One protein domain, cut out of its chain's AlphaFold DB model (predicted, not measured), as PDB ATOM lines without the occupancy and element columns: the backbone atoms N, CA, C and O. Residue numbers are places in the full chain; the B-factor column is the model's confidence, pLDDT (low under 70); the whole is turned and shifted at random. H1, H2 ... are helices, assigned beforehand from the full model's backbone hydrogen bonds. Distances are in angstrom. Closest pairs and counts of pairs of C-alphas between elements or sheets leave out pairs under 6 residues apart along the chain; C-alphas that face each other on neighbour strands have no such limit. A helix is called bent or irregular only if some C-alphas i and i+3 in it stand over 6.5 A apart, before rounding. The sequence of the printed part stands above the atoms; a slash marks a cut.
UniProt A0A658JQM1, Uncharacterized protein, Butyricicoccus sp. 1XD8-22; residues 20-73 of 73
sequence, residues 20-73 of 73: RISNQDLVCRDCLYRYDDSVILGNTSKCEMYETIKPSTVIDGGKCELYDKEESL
ATOM      1  N   ARG A  20     129.891 257.752 230.924       90.44
ATOM      2  CA  ARG A  20     130.921 257.086 230.131       90.44
ATOM      3  C   ARG A  20     131.613 258.134 229.267       90.44
ATOM      4  O   ARG A  20     130.923 258.825 228.526       90.44
ATOM      5  N   ILE A  21     132.939 258.180 229.329       93.00
ATOM      6  CA  ILE A  21     133.769 258.948 228.397       93.00
ATOM      7  C   ILE A  21     134.011 258.088 227.153       93.00
ATOM      8  O   ILE A  21     134.356 256.907 227.255       93.00
ATOM      9  N   SER A  22     133.800 258.683 225.989       95.69
ATOM     10  CA  SER A  22     134.041 258.107 224.670       95.69
ATOM     11  C   SER A  22     135.110 258.897 223.921       95.69
ATOM     12  O   SER A  22     135.489 259.992 224.337       95.69
ATOM     13  N   ASN A  23     135.573 258.385 222.783       95.94
ATOM     14  CA  ASN A  23     136.484 259.114 221.908       95.94
ATOM     15  C   ASN A  23     135.917 260.483 221.504       95.94
ATOM     16  O   ASN A  23     136.690 261.421 221.357       95.94
ATOM     17  N   GLN A  24     134.591 260.630 221.393       95.38
ATOM     18  CA  GLN A  24     133.956 261.903 221.027       95.38
ATOM     19  C   GLN A  24     134.093 262.996 222.088       95.38
ATOM     20  O   GLN A  24     133.983 264.179 221.765       95.38
ATOM     21  N   ASP A  25     134.353 262.605 223.333       94.38
ATOM     22  CA  ASP A  25     134.559 263.526 224.446       94.38
ATOM     23  C   ASP A  25     136.025 263.996 224.537       94.38
ATOM     24  O   ASP A  25     136.321 264.966 225.234       94.38
ATOM     25  N   LEU A  26     136.950 263.335 223.829       95.25
ATOM     26  CA  LEU A  26     138.377 263.654 223.858       95.25
ATOM     27  C   LEU A  26     138.750 264.720 222.822       95.25
ATOM     28  O   LEU A  26     138.194 264.797 221.727       95.25
ATOM     29  N   VAL A  27     139.789 265.500 223.129       95.56
ATOM     30  CA  VAL A  27     140.346 266.493 222.190       95.56
ATOM     31  C   VAL A  27     140.890 265.853 220.910       95.56
ATOM     32  O   VAL A  27     140.879 266.480 219.858       95.56
ATOM     33  N   CYS A  28     141.335 264.598 220.998       95.56
ATOM     34  CA  CYS A  28     141.909 263.813 219.908       95.56
ATOM     35  C   CYS A  28     140.898 262.818 219.302       95.56
ATOM     36  O   CYS A  28     141.267 261.718 218.891       95.56
ATOM     37  N   ARG A  29     139.610 263.194 219.264       95.56
ATOM     38  CA  ARG A  29     138.487 262.364 218.777       95.56
ATOM     39  C   ARG A  29     138.636 261.822 217.353       95.56
ATOM     40  O   ARG A  29     138.044 260.803 217.025       95.56
ATOM     41  N   ASP A  30     139.412 262.505 216.522       95.06
ATOM     42  CA  ASP A  30     139.696 262.216 215.113       95.06
ATOM     43  C   ASP A  30     141.191 261.900 214.894       95.06
ATOM     44  O   ASP A  30     141.730 262.092 213.808       95.06
ATOM     45  N   CYS A  31     141.881 261.419 215.934       95.75
ATOM     46  CA  CYS A  31     143.277 260.987 215.847       95.75
ATOM     47  C   CYS A  31     143.418 259.692 215.040       95.75
ATOM     48  O   CYS A  31     142.647 258.760 215.275       95.75
ATOM     49  N   LEU A  32     144.433 259.594 214.180       95.94
ATOM     50  CA  LEU A  32     144.755 258.396 213.395       95.94
ATOM     51  C   LEU A  32     144.990 257.159 214.281       95.94
ATOM     52  O   LEU A  32     144.595 256.051 213.942       95.94
ATOM     53  N   TYR A  33     145.590 257.370 215.452       95.69
ATOM     54  CA  TYR A  33     146.022 256.315 216.374       95.69
ATOM     55  C   TYR A  33     144.965 255.919 217.416       95.69
ATOM     56  O   TYR A  33     145.271 255.235 218.403       95.69
ATOM     57  N   ARG A  34     143.726 256.416 217.281       95.12
ATOM     58  CA  ARG A  34     142.644 256.095 218.219       95.12
ATOM     59  C   ARG A  34     142.154 254.671 217.971       95.12
ATOM     60  O   ARG A  34     141.861 254.289 216.845       95.12
ATOM     61  N   TYR A  35     141.978 253.906 219.041       96.06
ATOM     62  CA  TYR A  35     141.234 252.655 218.946       96.06
ATOM     63  C   TYR A  35     139.733 252.947 218.951       96.06
ATOM     64  O   TYR A  35     139.273 253.777 219.739       96.06
ATOM     65  N   ASP A  36     138.969 252.242 218.114       95.06
ATOM     66  CA  ASP A  36     137.509 252.351 218.101       95.06
ATOM     67  C   ASP A  36     136.916 251.943 219.457       95.06
ATOM     68  O   ASP A  36     137.173 250.848 219.963       95.06
ATOM     69  N   ASP A  37     136.110 252.826 220.037       96.56
ATOM     70  CA  ASP A  37     135.432 252.643 221.317       96.56
ATOM     71  C   ASP A  37     133.919 252.427 221.161       96.56
ATOM     72  O   ASP A  37     133.202 252.320 222.161       96.56
ATOM     73  N   SER A  38     133.424 252.318 219.919       94.69
ATOM     74  CA  SER A  38     132.006 252.064 219.645       94.69
ATOM     75  C   SER A  38     131.556 250.682 220.135       94.69
ATOM     76  O   SER A  38     130.437 250.536 220.636       94.69
ATOM     77  N   VAL A  39     132.450 249.686 220.059       93.69
ATOM     78  CA  VAL A  39     132.210 248.304 220.504       93.69
ATOM     79  C   VAL A  39     132.940 247.995 221.814       93.69
ATOM     80  O   VAL A  39     132.341 247.470 222.753       93.69
ATOM     81  N   ILE A  40     134.232 248.327 221.907       94.88
ATOM     82  CA  ILE A  40     135.056 248.043 223.090       94.88
ATOM     83  C   ILE A  40     135.204 249.327 223.902       94.88
ATOM     84  O   ILE A  40     136.098 250.129 223.666       94.88
ATOM     85  N   LEU A  41     134.355 249.498 224.913       93.00
ATOM     86  CA  LEU A  41     134.251 250.758 225.666       93.00
ATOM     87  C   LEU A  41     135.559 251.207 226.340       93.00
ATOM     88  O   LEU A  41     135.767 252.392 226.570       93.00
ATOM     89  N   GLY A  42     136.443 250.263 226.675       93.69
ATOM     90  CA  GLY A  42     137.749 250.559 227.266       93.69
ATOM     91  C   GLY A  42     138.771 251.124 226.276       93.69
ATOM     92  O   GLY A  42     139.827 251.577 226.703       93.69
ATOM     93  N   ASN A  43     138.491 251.115 224.971       96.38
ATOM     94  CA  ASN A  43     139.422 251.622 223.967       96.38
ATOM     95  C   ASN A  43     139.584 253.144 224.013       96.38
ATOM     96  O   ASN A  43     140.639 253.635 223.618       96.38
ATOM     97  N   THR A  44     138.638 253.880 224.607       96.56
ATOM     98  CA  THR A  44     138.789 255.319 224.871       96.56
ATOM     99  C   THR A  44     140.089 255.636 225.615       96.56
ATOM    100  O   THR A  44     140.723 256.654 225.336       96.56
ATOM    101  N   SER A  45     140.543 254.755 226.520       96.00
ATOM    102  CA  SER A  45     141.792 254.946 227.270       96.00
ATOM    103  C   SER A  45     143.052 254.485 226.536       96.00
ATOM    104  O   SER A  45     144.154 254.812 226.969       96.00
ATOM    105  N   LYS A  46     142.921 253.768 225.416       96.12
ATOM    106  CA  LYS A  46     144.041 253.218 224.640       96.12
ATOM    107  C   LYS A  46     144.331 254.067 223.406       96.12
ATOM    108  O   LYS A  46     143.452 254.754 222.889       96.12
ATOM    109  N   CYS A  47     145.567 254.042 222.931       96.00
ATOM    110  CA  CYS A  47     146.014 254.732 221.718       96.00
ATOM    111  C   CYS A  47     147.368 254.152 221.315       96.00
ATOM    112  O   CYS A  47     148.157 253.846 222.203       96.00
ATOM    113  N   GLU A  48     147.636 254.007 220.019       96.50
ATOM    114  CA  GLU A  48     148.881 253.379 219.541       96.50
ATOM    115  C   GLU A  48     150.138 254.155 219.962       96.50
ATOM    116  O   GLU A  48     151.199 253.568 220.146       96.50
ATOM    117  N   MET A  49     150.008 255.469 220.180       96.69
ATOM    118  CA  MET A  49     151.118 256.341 220.581       96.69
ATOM    119  C   MET A  49     151.446 256.288 222.077       96.69
ATOM    120  O   MET A  49     152.481 256.803 222.494       96.69
ATOM    121  N   TYR A  50     150.574 255.702 222.902       95.06
ATOM    122  CA  TYR A  50     150.820 255.535 224.332       95.06
ATOM    123  C   TYR A  50     151.108 254.065 224.631       95.06
ATOM    124  O   TYR A  50     150.261 253.212 224.398       95.06
ATOM    125  N   GLU A  51     152.270 253.771 225.225       92.75
ATOM    126  CA  GLU A  51     152.688 252.392 225.540       92.75
ATOM    127  C   GLU A  51     151.698 251.635 226.443       92.75
ATOM    128  O   GLU A  51     151.632 250.408 226.418       92.75
ATOM    129  N   THR A  52     150.938 252.361 227.267       92.75
ATOM    130  CA  THR A  52     149.974 251.786 228.213       92.75
ATOM    131  C   THR A  52     148.576 252.359 227.989       92.75
ATOM    132  O   THR A  52     147.820 251.881 227.147       92.75
ATOM    133  N   ILE A  53     148.215 253.387 228.749       95.12
ATOM    134  CA  ILE A  53     146.966 254.128 228.624       95.12
ATOM    135  C   ILE A  53     147.287 255.608 228.444       95.12
ATOM    136  O   ILE A  53     148.317 256.099 228.911       95.12
ATOM    137  N   LYS A  54     146.381 256.328 227.788       96.25
ATOM    138  CA  LYS A  54     146.414 257.787 227.736       96.25
ATOM    139  C   LYS A  54     146.498 258.342 229.175       96.25
ATOM    140  O   LYS A  54     145.779 257.849 230.049       96.25
ATOM    141  N   PRO A  55     147.324 259.369 229.435       96.50
ATOM    142  CA  PRO A  55     147.345 260.059 230.720       96.50
ATOM    143  C   PRO A  55     145.955 260.577 231.094       96.50
ATOM    144  O   PRO A  55     145.205 261.018 230.218       96.50
ATOM    145  N   SER A  56     145.627 260.595 232.389       95.25
ATOM    146  CA  SER A  56     144.341 261.128 232.866       95.25
ATOM    147  C   SER A  56     144.117 262.567 232.408       95.25
ATOM    148  O   SER A  56     143.018 262.907 232.003       95.25
ATOM    149  N   THR A  57     145.177 263.376 232.337       96.00
ATOM    150  CA  THR A  57     145.115 264.747 231.814       96.00
ATOM    151  C   THR A  57     144.566 264.826 230.392       96.00
ATOM    152  O   THR A  57     143.913 265.808 230.069       96.00
ATOM    153  N   VAL A  58     144.792 263.816 229.549       95.81
ATOM    154  CA  VAL A  58     144.228 263.743 228.192       95.81
ATOM    155  C   VAL A  58     142.783 263.246 228.232       95.81
ATOM    156  O   VAL A  58     141.930 263.795 227.539       95.81
ATOM    157  N   ILE A  59     142.500 262.229 229.053       95.38
ATOM    158  CA  ILE A  59     141.149 261.666 229.216       95.38
ATOM    159  C   ILE A  59     140.166 262.696 229.783       95.38
ATOM    160  O   ILE A  59     139.017 262.743 229.356       95.38
ATOM    161  N   ASP A  60     140.640 263.566 230.670       93.06
ATOM    162  CA  ASP A  60     139.863 264.631 231.306       93.06
ATOM    163  C   ASP A  60     139.717 265.883 230.407       93.06
ATOM    164  O   ASP A  60     139.300 266.944 230.871       93.06
ATOM    165  N   GLY A  61     140.061 265.781 229.116       91.69
ATOM    166  CA  GLY A  61     139.881 266.842 228.118       91.69
ATOM    167  C   GLY A  61     141.068 267.799 227.956       91.69
ATOM    168  O   GLY A  61     140.944 268.829 227.293       91.69
ATOM    169  N   GLY A  62     142.220 267.492 228.548       95.19
ATOM    170  CA  GLY A  62     143.458 268.238 228.334       95.19
ATOM    171  C   GLY A  62     144.143 267.907 227.005       95.19
ATOM    172  O   GLY A  62     143.724 267.039 226.241       95.19
ATOM    173  N   LYS A  63     145.227 268.632 226.721       96.38
ATOM    174  CA  LYS A  63     145.956 268.554 225.449       96.38
ATOM    175  C   LYS A  63     146.613 267.182 225.239       96.38
ATOM    176  O   LYS A  63     147.287 266.668 226.126       96.38
ATOM    177  N   CYS A  64     146.481 266.644 224.027       96.56
ATOM    178  CA  CYS A  64     147.197 265.460 223.555       96.56
ATOM    179  C   CYS A  64     148.396 265.894 222.697       96.56
ATOM    180  O   CYS A  64     148.211 266.338 221.568       96.56
ATOM    181  N   GLU A  65     149.620 265.775 223.217       95.75
ATOM    182  CA  GLU A  65     150.851 266.167 222.495       95.75
ATOM    183  C   GLU A  65     151.197 265.228 221.327       95.75
ATOM    184  O   GLU A  65     151.953 265.600 220.438       95.75
ATOM    185  N   LEU A  66     150.631 264.016 221.323       95.88
ATOM    186  CA  LEU A  66     150.828 262.983 220.298       95.88
ATOM    187  C   LEU A  66     149.644 262.913 219.321       95.88
ATOM    188  O   LEU A  66     149.402 261.880 218.701       95.88
ATOM    189  N   TYR A  67     148.827 263.966 219.280       96.06
ATOM    190  CA  TYR A  67     147.662 264.024 218.409       96.06
ATOM    191  C   TYR A  67     148.099 264.203 216.958       96.06
ATOM    192  O   TYR A  67     148.733 265.203 216.626       96.06
ATOM    193  N   ASP A  68     147.705 263.251 216.119       95.69
ATOM    194  CA  ASP A  68     147.863 263.318 214.673       95.69
ATOM    195  C   ASP A  68     146.504 263.086 214.019       95.69
ATOM    196  O   ASP A  68     145.852 262.067 214.266       95.69
ATOM    197  N   LYS A  69     146.031 264.078 213.268       93.00
ATOM    198  CA  LYS A  69     144.660 264.101 212.770       93.00
ATOM    199  C   LYS A  69     144.543 263.211 211.540       93.00
ATOM    200  O   LYS A  69     145.316 263.335 210.601       93.00
ATOM    201  N   GLU A  70     143.518 262.367 211.523       85.12
ATOM    202  CA  GLU A  70     143.159 261.583 210.346       85.12
ATOM    203  C   GLU A  70     142.760 262.533 209.197       85.12
ATOM    204  O   GLU A  70     141.737 263.226 209.271       85.12
ATOM    205  N   GLU A  71     143.589 262.621 208.151       81.31
ATOM    206  CA  GLU A  71     143.241 263.381 206.951       81.31
ATOM    207  C   GLU A  71     142.112 262.666 206.203       81.31
ATOM    208  O   GLU A  71     142.185 261.477 205.898       81.31
ATOM    209  N   SER A  72     141.034 263.398 205.927       67.88
ATOM    210  CA  SER A  72     139.933 262.892 205.111       67.88
ATOM    211  C   SER A  72     140.349 262.965 203.639       67.88
ATOM    212  O   SER A  72     140.534 264.069 203.128       67.88
ATOM    213  N   LEU A  73     140.524 261.807 202.994       54.34
ATOM    214  CA  LEU A  73     140.713 261.689 201.539       54.34
ATOM    215  C   LEU A  73     139.472 262.152 200.762       54.34
ATOM    216  O   LEU A  73     138.342 261.862 201.225       54.34
TER     217      LEU A  73
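AT A GLANCE: This is residues 20 to 73 of the 73 residues of an uncharacterized protein of Butyricicoccus sp. 1XD8-22 (UniProt A0A658JQM1). With little regular structure, this is a compact body of loops holding two very short helices, H1 then H2, and its last residues run out as a tail to Leu 73. The printed part has 54 residues, only 9 of them in named elements; the class is all helix, with no named strand. The radius of gyration of the C-alphas is 10.2 A, and the spans are 30 by 25 by 20 A.

IN THESE COORDINATES: Residues 20 to 40 hold no named element; C-alpha 20 is at (130.921, 257.086, 230.131). H1, residues 41 to 45, begins at C-alpha 41 (134.251, 250.758, 225.666) and measures 8.8 A. It is neither bent nor irregular, but only just: C-alphas 41 and 44 are 6.5 A apart. H2, residues 56 to 59, measures 4.9 A and ends at C-alpha 59 (141.149, 261.666, 229.216). Residues 60 to 73 hold no named element.

HOW THE PARTS SIT: H1 and H2 are close but not clearly touching; their closest C-alphas, those of Ser 45 and Ile 59, are 7.0 A apart. In H1, 0 of 1 O i to N i+4 pairs and 1 of 2 O i to N i+3 pairs are within hydrogen-bond range; H2 is too short for an i+4 pair, and its one i+3 pair is within range.

THE WHOLE: The C-alphas farthest apart, Ser 56 and Leu 73, are 31.5 A apart. The printed part has no cut, and the link from H1 to H2 is short. Mean pLDDT of the printed part is 93.4; residues 72 to 73 are under 70.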